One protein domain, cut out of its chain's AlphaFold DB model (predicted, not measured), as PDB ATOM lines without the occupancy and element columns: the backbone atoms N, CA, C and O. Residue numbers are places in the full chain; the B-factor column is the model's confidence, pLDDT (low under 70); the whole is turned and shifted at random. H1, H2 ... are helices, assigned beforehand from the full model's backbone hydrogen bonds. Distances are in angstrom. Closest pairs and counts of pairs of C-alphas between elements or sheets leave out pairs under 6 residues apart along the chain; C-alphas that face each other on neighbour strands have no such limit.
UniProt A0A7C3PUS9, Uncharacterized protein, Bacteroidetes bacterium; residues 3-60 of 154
ATOM      1  N   MET A   3      17.426  92.860  31.282       88.25
ATOM      2  CA  MET A   3      18.545  92.300  32.053       88.25
ATOM      3  C   MET A   3      18.942  90.887  31.596       88.25
ATOM      4  O   MET A   3      20.121  90.625  31.392       88.25
ATOM      5  N   ALA A   4      17.974  89.997  31.348       85.56
ATOM      6  CA  ALA A   4      18.259  88.646  30.849       85.56
ATOM      7  C   ALA A   4      18.976  88.670  29.488       85.56
ATOM      8  O   ALA A   4      19.952  87.950  29.295       85.56
ATOM      9  N   LYS A   5      18.543  89.553  28.574       88.31
ATOM     10  CA  LYS A   5      19.202  89.748  27.275       88.31
ATOM     11  C   LYS A   5      20.649  90.221  27.441       88.31
ATOM     12  O   LYS A   5      21.539  89.699  26.788       88.31
ATOM     13  N   PHE A   6      20.892  91.164  28.348       90.19
ATOM     14  CA  PHE A   6      22.247  91.623  28.646       90.19
ATOM     15  C   PHE A   6      23.140  90.506  29.208       90.19
ATOM     16  O   PHE A   6      24.279  90.367  28.766       90.19
ATOM     17  N   ILE A   7      22.633  89.697  30.146       88.00
ATOM     18  CA  ILE A   7      23.390  88.567  30.706       88.00
ATOM     19  C   ILE A   7      23.722  87.550  29.607       88.00
ATOM     20  O   ILE A   7      24.839  87.033  29.565       88.00
ATOM     21  N   ASP A   8      22.787  87.286  28.696       87.62
ATOM     22  CA  ASP A   8      23.032  86.376  27.581       87.62
ATOM     23  C   ASP A   8      24.052  86.937  26.574       87.62
ATOM     24  O   ASP A   8      24.955  86.221  26.158       87.62
ATOM     25  N   GLU A   9      23.984  88.222  26.227       88.19
ATOM     26  CA  GLU A   9      24.894  88.838  25.248       88.19
ATOM     27  C   GLU A   9      26.308  89.063  25.795       88.19
ATOM     28  O   GLU A   9      27.295  88.891  25.081       88.19
ATOM     29  N   LYS A  10      26.424  89.491  27.056       87.12
ATOM     30  CA  LYS A  10      27.709  89.838  27.685       87.12
ATOM     31  C   LYS A  10      28.325  88.695  28.478       87.12
ATOM     32  O   LYS A  10      29.459  88.814  28.929       87.12
ATOM     33  N   LYS A  11      27.577  87.604  28.652       87.38
ATOM     34  CA  LYS A  11      27.982  86.376  29.338       87.38
ATOM     35  C   LYS A  11      28.566  86.548  30.764       87.38
ATOM     36  O   LYS A  11      29.326  85.665  31.148       87.38
ATOM     37  N   PRO A  12      28.162  87.512  31.630       81.69
ATOM     38  CA  PRO A  12      28.593  87.536  33.036       81.69
ATOM     39  C   PRO A  12      27.927  86.445  33.903       81.69
ATOM     40  O   PRO A  12      27.949  86.525  35.121       81.69
ATOM     41  N   HIS A  13      27.299  85.430  33.301       80.44
ATOM     42  CA  HIS A  13      26.439  84.438  33.956       80.44
ATOM     43  C   HIS A  13      27.115  83.601  35.055       80.44
ATOM     44  O   HIS A  13      26.415  83.011  35.869       80.44
ATOM     45  N   LYS A  14      28.451  83.531  35.080       82.81
ATOM     46  CA  LYS A  14      29.211  82.855  36.145       82.81
ATOM     47  C   LYS A  14      29.472  83.746  37.359       82.81
ATOM     48  O   LYS A  14      29.861  83.227  38.398       82.81
ATOM     49  N   SER A  15      29.278  85.055  37.219       86.50
ATOM     50  CA  SER A  15      29.514  86.023  38.281       86.50
ATOM     51  C   SER A  15      28.268  86.202  39.144       86.50
ATOM     52  O   SER A  15      27.160  86.386  38.629       86.50
ATOM     53  N   GLN A  16      28.461  86.251  40.463       86.25
ATOM     54  CA  GLN A  16      27.411  86.588  41.426       86.25
ATOM     55  C   GLN A  16      26.814  87.976  41.143       86.25
ATOM     56  O   GLN A  16      25.619  88.198  41.350       86.25
ATOM     57  N   ALA A  17      27.602  88.888  40.564       89.31
ATOM     58  CA  ALA A  17      27.136  90.214  40.190       89.31
ATOM     59  C   ALA A  17      25.966  90.169  39.199       89.31
ATOM     60  O   ALA A  17      25.085  91.026  39.275       89.31
ATOM     61  N   ALA A  18      25.915  89.179  38.297       90.69
ATOM     62  CA  ALA A  18      24.806  89.034  37.356       90.69
ATOM     63  C   ALA A  18      23.485  88.751  38.084       90.69
ATOM     64  O   ALA A  18      22.474  89.381  37.769       90.69
ATOM     65  N   GLN A  19      23.508  87.865  39.084       87.81
ATOM     66  CA  GLN A  19      22.342  87.557  39.912       87.81
ATOM     67  C   GLN A  19      21.940  88.760  40.772       87.81
ATOM     68  O   GLN A  19      20.774  89.155  40.748       87.81
ATOM     69  N   SER A  20      22.897  89.418  41.435       90.25
ATOM     70  CA  SER A  20      22.617  90.643  42.193       90.25
ATOM     71  C   SER A  20      22.001  91.732  41.312       90.25
ATOM     72  O   SER A  20      21.057  92.401  41.723       90.25
ATOM     73  N   GLY A  21      22.474  91.886  40.072       90.62
ATOM     74  CA  GLY A  21      21.895  92.821  39.110       90.62
ATOM     75  C   GLY A  21      20.447  92.486  38.735       90.62
ATOM     76  O   GLY A  21      19.652  93.401  38.520       90.62
ATOM     77  N   VAL A  22      20.071  91.202  38.697       91.31
ATOM     78  CA  VAL A  22      18.666  90.796  38.534       91.31
ATOM     79  C   VAL A  22      17.841  91.253  39.732       91.31
ATOM     80  O   VAL A  22      16.821  91.904  39.512       91.31
ATOM     81  N   TRP A  23      18.281  90.998  40.968       91.00
ATOM     82  CA  TRP A  23      17.542  91.409  42.173       91.00
ATOM     83  C   TRP A  23      17.368  92.924  42.278       91.00
ATOM     84  O   TRP A  23      16.304  93.404  42.651       91.00
ATOM     85  N   VAL A  24      18.368  93.708  41.874       92.69
ATOM     86  CA  VAL A  24      18.241  95.174  41.845       92.69
ATOM     87  C   VAL A  24      17.163  95.633  40.857       92.69
ATOM     88  O   VAL A  24      16.400  96.551  41.147       92.69
ATOM     89  N   VAL A  25      17.079  94.999  39.684       92.44
ATOM     90  CA  VAL A  25      16.115  95.378  38.636       92.44
ATOM     91  C   VAL A  25      14.706  94.843  38.911       92.44
ATOM     92  O   VAL A  25      13.738  95.492  38.522       92.44
ATOM     93  N   SER A  26      14.585  93.663  39.520       90.25
ATOM     94  CA  SER A  26      13.301  92.976  39.736       90.25
ATOM     95  C   SER A  26      12.695  93.235  41.112       90.25
ATOM     96  O   SER A  26      11.517  93.574  41.187       90.25
ATOM     97  N   ASP A  27      13.507  93.154  42.165       88.81
ATOM     98  CA  ASP A  27      13.058  93.190  43.562       88.81
ATOM     99  C   ASP A  27      13.365  94.537  44.240       88.81
ATOM    100  O   ASP A  27      12.934  94.799  45.360       88.81
ATOM    101  N   GLY A  28      14.092  95.427  43.553       88.56
ATOM    102  CA  GLY A  28      14.420  96.761  44.057       88.56
ATOM    103  C   GLY A  28      15.530  96.775  45.107       88.56
ATOM    104  O   GLY A  28      15.629  97.744  45.861       88.56
ATOM    105  N   ASN A  29      16.375  95.736  45.150       90.19
ATOM    106  CA  ASN A  29      17.541  95.701  46.035       90.19
ATOM    107  C   ASN A  29      18.460  96.928  45.827       90.19
ATOM    108  O   ASN A  29      18.482  97.511  44.734       90.19
ATOM    109  N   PRO A  30      19.248  97.328  46.846       90.50
ATOM    110  CA  PRO A  30      20.171  98.456  46.732       90.50
ATOM    111  C   PRO A  30      21.177  98.281  45.586       90.50
ATOM    112  O   PRO A  30      21.732  97.202  45.398       90.50
ATOM    113  N   MET A  31      21.481  99.354  44.850       92.00
ATOM    114  CA  MET A  31      22.479  99.329  43.763       92.00
ATOM    115  C   MET A  31      23.859  98.882  44.263       92.00
ATOM    116  O   MET A  31      24.633  98.241  43.551       92.00
ATOM    117  N   GLU A  32      24.143  99.223  45.512       93.44
ATOM    118  CA  GLU A  32      25.348  98.923  46.259       93.44
ATOM    119  C   GLU A  32      25.505  97.419  46.538       93.44
ATOM    120  O   GLU A  32      26.611  96.984  46.851       93.44
ATOM    121  N   SER A  33      24.442  96.611  46.398       92.62
ATOM    122  CA  SER A  33      24.476  95.155  46.608       92.62
ATOM    123  C   SER A  33      25.017  94.366  45.411       92.62
ATOM    124  O   SER A  33      25.166  93.144  45.497       92.62
ATOM    125  N   ILE A  34      25.271  95.015  44.268       91.38
ATOM    126  CA  ILE A  34      25.876  94.356  43.105       91.38
ATOM    127  C   ILE A  34      27.346  94.094  43.424       91.38
ATOM    128  O   ILE A  34      28.145  95.030  43.507       91.38
ATOM    129  N   TYR A  35      27.707  92.823  43.601       84.50
ATOM    130  CA  TYR A  35      29.042  92.459  44.049       84.50
ATOM    131  C   TYR A  35      29.466  91.049  43.632       84.50
ATOM    132  O   TYR A  35      28.658  90.124  43.661       84.50
ATOM    133  N   ASP A  36      30.747  90.904  43.291       84.00
ATOM    134  CA  ASP A  36      31.468  89.639  43.159       84.00
ATOM    135  C   ASP A  36      32.959  89.886  43.446       84.00
ATOM    136  O   ASP A  36      33.606  90.690  42.770       84.00
ATOM    137  N   TYR A  37      33.506  89.200  44.453       72.19
ATOM    138  CA  TYR A  37      34.919  89.316  44.830       72.19
ATOM    139  C   TYR A  37      35.883  88.805  43.758       72.19
ATOM    140  O   TYR A  37      37.002  89.302  43.638       72.19
ATOM    141  N   SER A  38      35.472  87.768  43.033       81.06
ATOM    142  CA  SER A  38      36.323  87.042  42.093       81.06
ATOM    143  C   SER A  38      36.304  87.655  40.696       81.06
ATOM    144  O   SER A  38      37.285  87.536  39.962       81.06
ATOM    145  N   ASP A  39      35.228  88.370  40.350       84.50
ATOM    146  CA  ASP A  39      35.029  88.963  39.031       84.50
ATOM    147  C   ASP A  39      34.659  90.455  39.114       84.50
ATOM    148  O   ASP A  39      33.508  90.890  38.969       84.50
ATOM    149  N   THR A  40      35.681  91.281  39.343       85.62
ATOM    150  CA  THR A  40      35.536  92.746  39.404       85.62
ATOM    151  C   THR A  40      35.143  93.367  38.055       85.62
ATOM    152  O   THR A  40      34.509  94.428  38.030       85.62
ATOM    153  N   VAL A  41      35.460  92.701  36.936       88.31
ATOM    154  CA  VAL A  41      35.105  93.146  35.580       88.31
ATOM    155  C   VAL A  41      33.614  92.944  35.339       88.31
ATOM    156  O   VAL A  41      32.928  93.904  34.981       88.31
ATOM    157  N   ALA A  42      33.088  91.743  35.598       89.25
ATOM    158  CA  ALA A  42      31.655  91.480  35.519       89.25
ATOM    159  C   ALA A  42      30.881  92.354  36.507       89.25
ATOM    160  O   ALA A  42      29.874  92.954  36.129       89.25
ATOM    161  N   THR A  43      31.392  92.521  37.732       90.44
ATOM    162  CA  THR A  43      30.806  93.427  38.727       90.44
ATOM    163  C   THR A  43      30.648  94.838  38.177       90.44
ATOM    164  O   THR A  43      29.559  95.414  38.247       90.44
ATOM    165  N   ARG A  44      31.710  95.410  37.598       90.75
ATOM    166  CA  ARG A  44      31.654  96.745  36.995       90.75
ATOM    167  C   ARG A  44      30.666  96.795  35.832       90.75
ATOM    168  O   ARG A  44      29.804  97.670  35.824       90.75
ATOM    169  N   LEU A  45      30.761  95.849  34.901       93.12
ATOM    170  CA  LEU A  45      29.935  95.794  33.696       93.12
ATOM    171  C   LEU A  45      28.437  95.703  34.029       93.12
ATOM    172  O   LEU A  45      27.621  96.419  33.449       93.12
ATOM    173  N   VAL A  46      28.077  94.846  34.988       94.12
ATOM    174  CA  VAL A  46      26.699  94.703  35.467       94.12
ATOM    175  C   VAL A  46      26.240  95.981  36.168       94.12
ATOM    176  O   VAL A  46      25.159  96.478  35.861       94.12
ATOM    177  N   THR A  47      27.064  96.553  37.058       94.31
ATOM    178  CA  THR A  47      26.711  97.789  37.779       94.31
ATOM    179  C   THR A  47      26.423  98.930  36.795       94.31
ATOM    180  O   THR A  47      25.386  99.580  36.904       94.31
ATOM    181  N   GLU A  48      27.292  99.142  35.800       94.50
ATOM    182  CA  GLU A  48      27.125 100.183  34.774       94.50
ATOM    183  C   GLU A  48      25.847  99.978  33.949       94.50
ATOM    184  O   GLU A  48      25.103 100.931  33.696       94.50
ATOM    185  N   TYR A  49      25.555  98.733  33.559       95.19
ATOM    186  CA  TYR A  49      24.340  98.419  32.815       95.19
ATOM    187  C   TYR A  49      23.076  98.698  33.632       95.19
ATOM    188  O   TYR A  49      22.151  99.331  33.123       95.19
ATOM    189  N   VAL A  50      23.042  98.278  34.900       95.06
ATOM    190  CA  VAL A  50      21.897  98.516  35.787       95.06
ATOM    191  C   VAL A  50      21.723 100.015  36.066       95.06
ATOM    192  O   VAL A  50      20.601 100.511  35.982       95.06
ATOM    193  N   CYS A  51      22.811 100.763  36.290       94.62
ATOM    194  CA  CYS A  51      22.774 102.225  36.441       94.62
ATOM    195  C   CYS A  51      22.123 102.897  35.227       94.62
ATOM    196  O   CYS A  51      21.198 103.696  35.372       94.62
ATOM    197  N   LYS A  52      22.553 102.516  34.018       95.12
ATOM    198  CA  LYS A  52      21.980 103.026  32.766       95.12
ATOM    199  C   LYS A  52      20.515 102.628  32.600       95.12
ATOM    200  O   LYS A  52      19.712 103.435  32.143       95.12
ATOM    201  N   LEU A  53      20.167 101.390  32.946       94.50
ATOM    202  CA  LEU A  53      18.810 100.865  32.812       94.50
ATOM    203  C   LEU A  53      17.822 101.574  33.747       94.50
ATOM    204  O   LEU A  53      16.690 101.825  33.338       94.50
ATOM    205  N   LEU A  54      18.249 101.889  34.972       93.81
ATOM    206  CA  LEU A  54      17.422 102.520  36.004       93.81
ATOM    207  C   LEU A  54      17.576 104.047  36.068       93.81
ATOM    208  O   LEU A  54      16.932 104.678  36.901       93.81
ATOM    209  N   ASN A  55      18.416 104.636  35.212       95.00
ATOM    210  CA  ASN A  55      18.774 106.056  35.235       95.00
ATOM    211  C   ASN A  55      19.255 106.527  36.626       95.00
ATOM    212  O   ASN A  55      18.827 107.561  37.140       95.00
ATOM    213  N   LYS A  56      20.130 105.728  37.246       93.25
ATOM    214  CA  LYS A  56      20.739 105.997  38.556       93.25
ATOM    215  C   LYS A  56      22.251 106.208  38.408       93.25
ATOM    216  O   LYS A  56      22.854 105.618  37.510       93.25
ATOM    217  N   PRO A  57      22.880 107.038  39.259       93.25
ATOM    218  CA  PRO A  57      24.330 107.201  39.254       93.25
ATOM    219  C   PRO A  57      25.038 105.922  39.718       93.25
ATOM    220  O   PRO A  57      24.451 105.091  40.410       93.25
ATOM    221  N   MET A  58      26.325 105.799  39.379       92.44
ATOM    222  CA  MET A  58      27.171 104.749  39.945       92.44
ATOM    223  C   MET A  58      27.257 104.906  41.468       92.44
ATOM    224  O   MET A  58      27.476 106.023  41.947       92.44
ATOM    225  N   PRO A  59      27.120 103.812  42.232       92.19
ATOM    226  CA  PRO A  59      27.232 103.876  43.678       92.19
ATOM    227  C   PRO A  59      28.669 104.224  44.099       92.19
ATOM    228  O   PRO A  59      29.644 103.752  43.509       92.19
ATOM    229  N   ASN A  60      28.798 105.046  45.142       90.81
ATOM    230  CA  ASN A  60      30.092 105.469  45.701       90.81
ATOM    231  C   ASN A  60      30.713 104.424  46.649       90.81
ATOM    232  O   ASN A  60      31.862 104.567  47.075       90.81
TER     233      ASN A  60
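AT A GLANCE: This is residues 3 to 60 of the 154 residues of an uncharacterized protein of Bacteroidetes bacterium (UniProt A0A7C3PUS9). Two helices, H2 and H3, lie side by side and run the same way, and the shorter H1 slants across one side of this pair, running opposite ways to both, with the three centres making a triangle. The long link of residues 27 to 39 folds back from the end of H2 to the start of H3. The printed part has 58 residues, with three named helices in the order H1, H2, H3 and no named strand; its class is all helix. The whole is compact, with a radius of gyration of the C-alphas of 9.9 A and spans of 23 by 23 by 17 A.

IN THESE COORDINATES: Find C-alpha 3 at (18.545, 92.300, 32.053); from there H1 runs through residues 3 to 10. Next look at residues 16 to 26 for H2, 15.6 A from first to last C-alpha. H3, the longest helix, begins at C-alpha 40 at (35.536, 92.746, 39.404) and runs 20.9 A to C-alpha 54 at (17.422, 102.520, 36.004).

HOW THE PARTS SIT: H1 and H2 form a helical hairpin and touch, their closest C-alphas being those of Met 3 and Val 22, 6.7 A apart. They run opposite ways at a shallow tilt of 32 degrees. Go on to Ala 17 and Thr 43, whose C-alphas, 5.1 A apart, are the closest of H2 and H3, which touch. These two run the same way at a shallow tilt of 10 degrees. H1 and H3 are close but not clearly touching, with the C-alphas of Met 3 and Val 50 closest at 8.0 A, and run opposite ways at a steep tilt of 42 degrees. In H1, H2 and H3 every O i to N i+4 pair is within hydrogen-bond range.

THE WHOLE: The two C-alphas farthest apart are those of Asp 8 and Asn 60, at 27.3 A. The printed part has no cut. The link from H1 to H2 is tight, with 5 residues, and that from H2 to H3 is long, with 13. The mean pLDDT of the printed part is 89.6, and no printed residue is under 70.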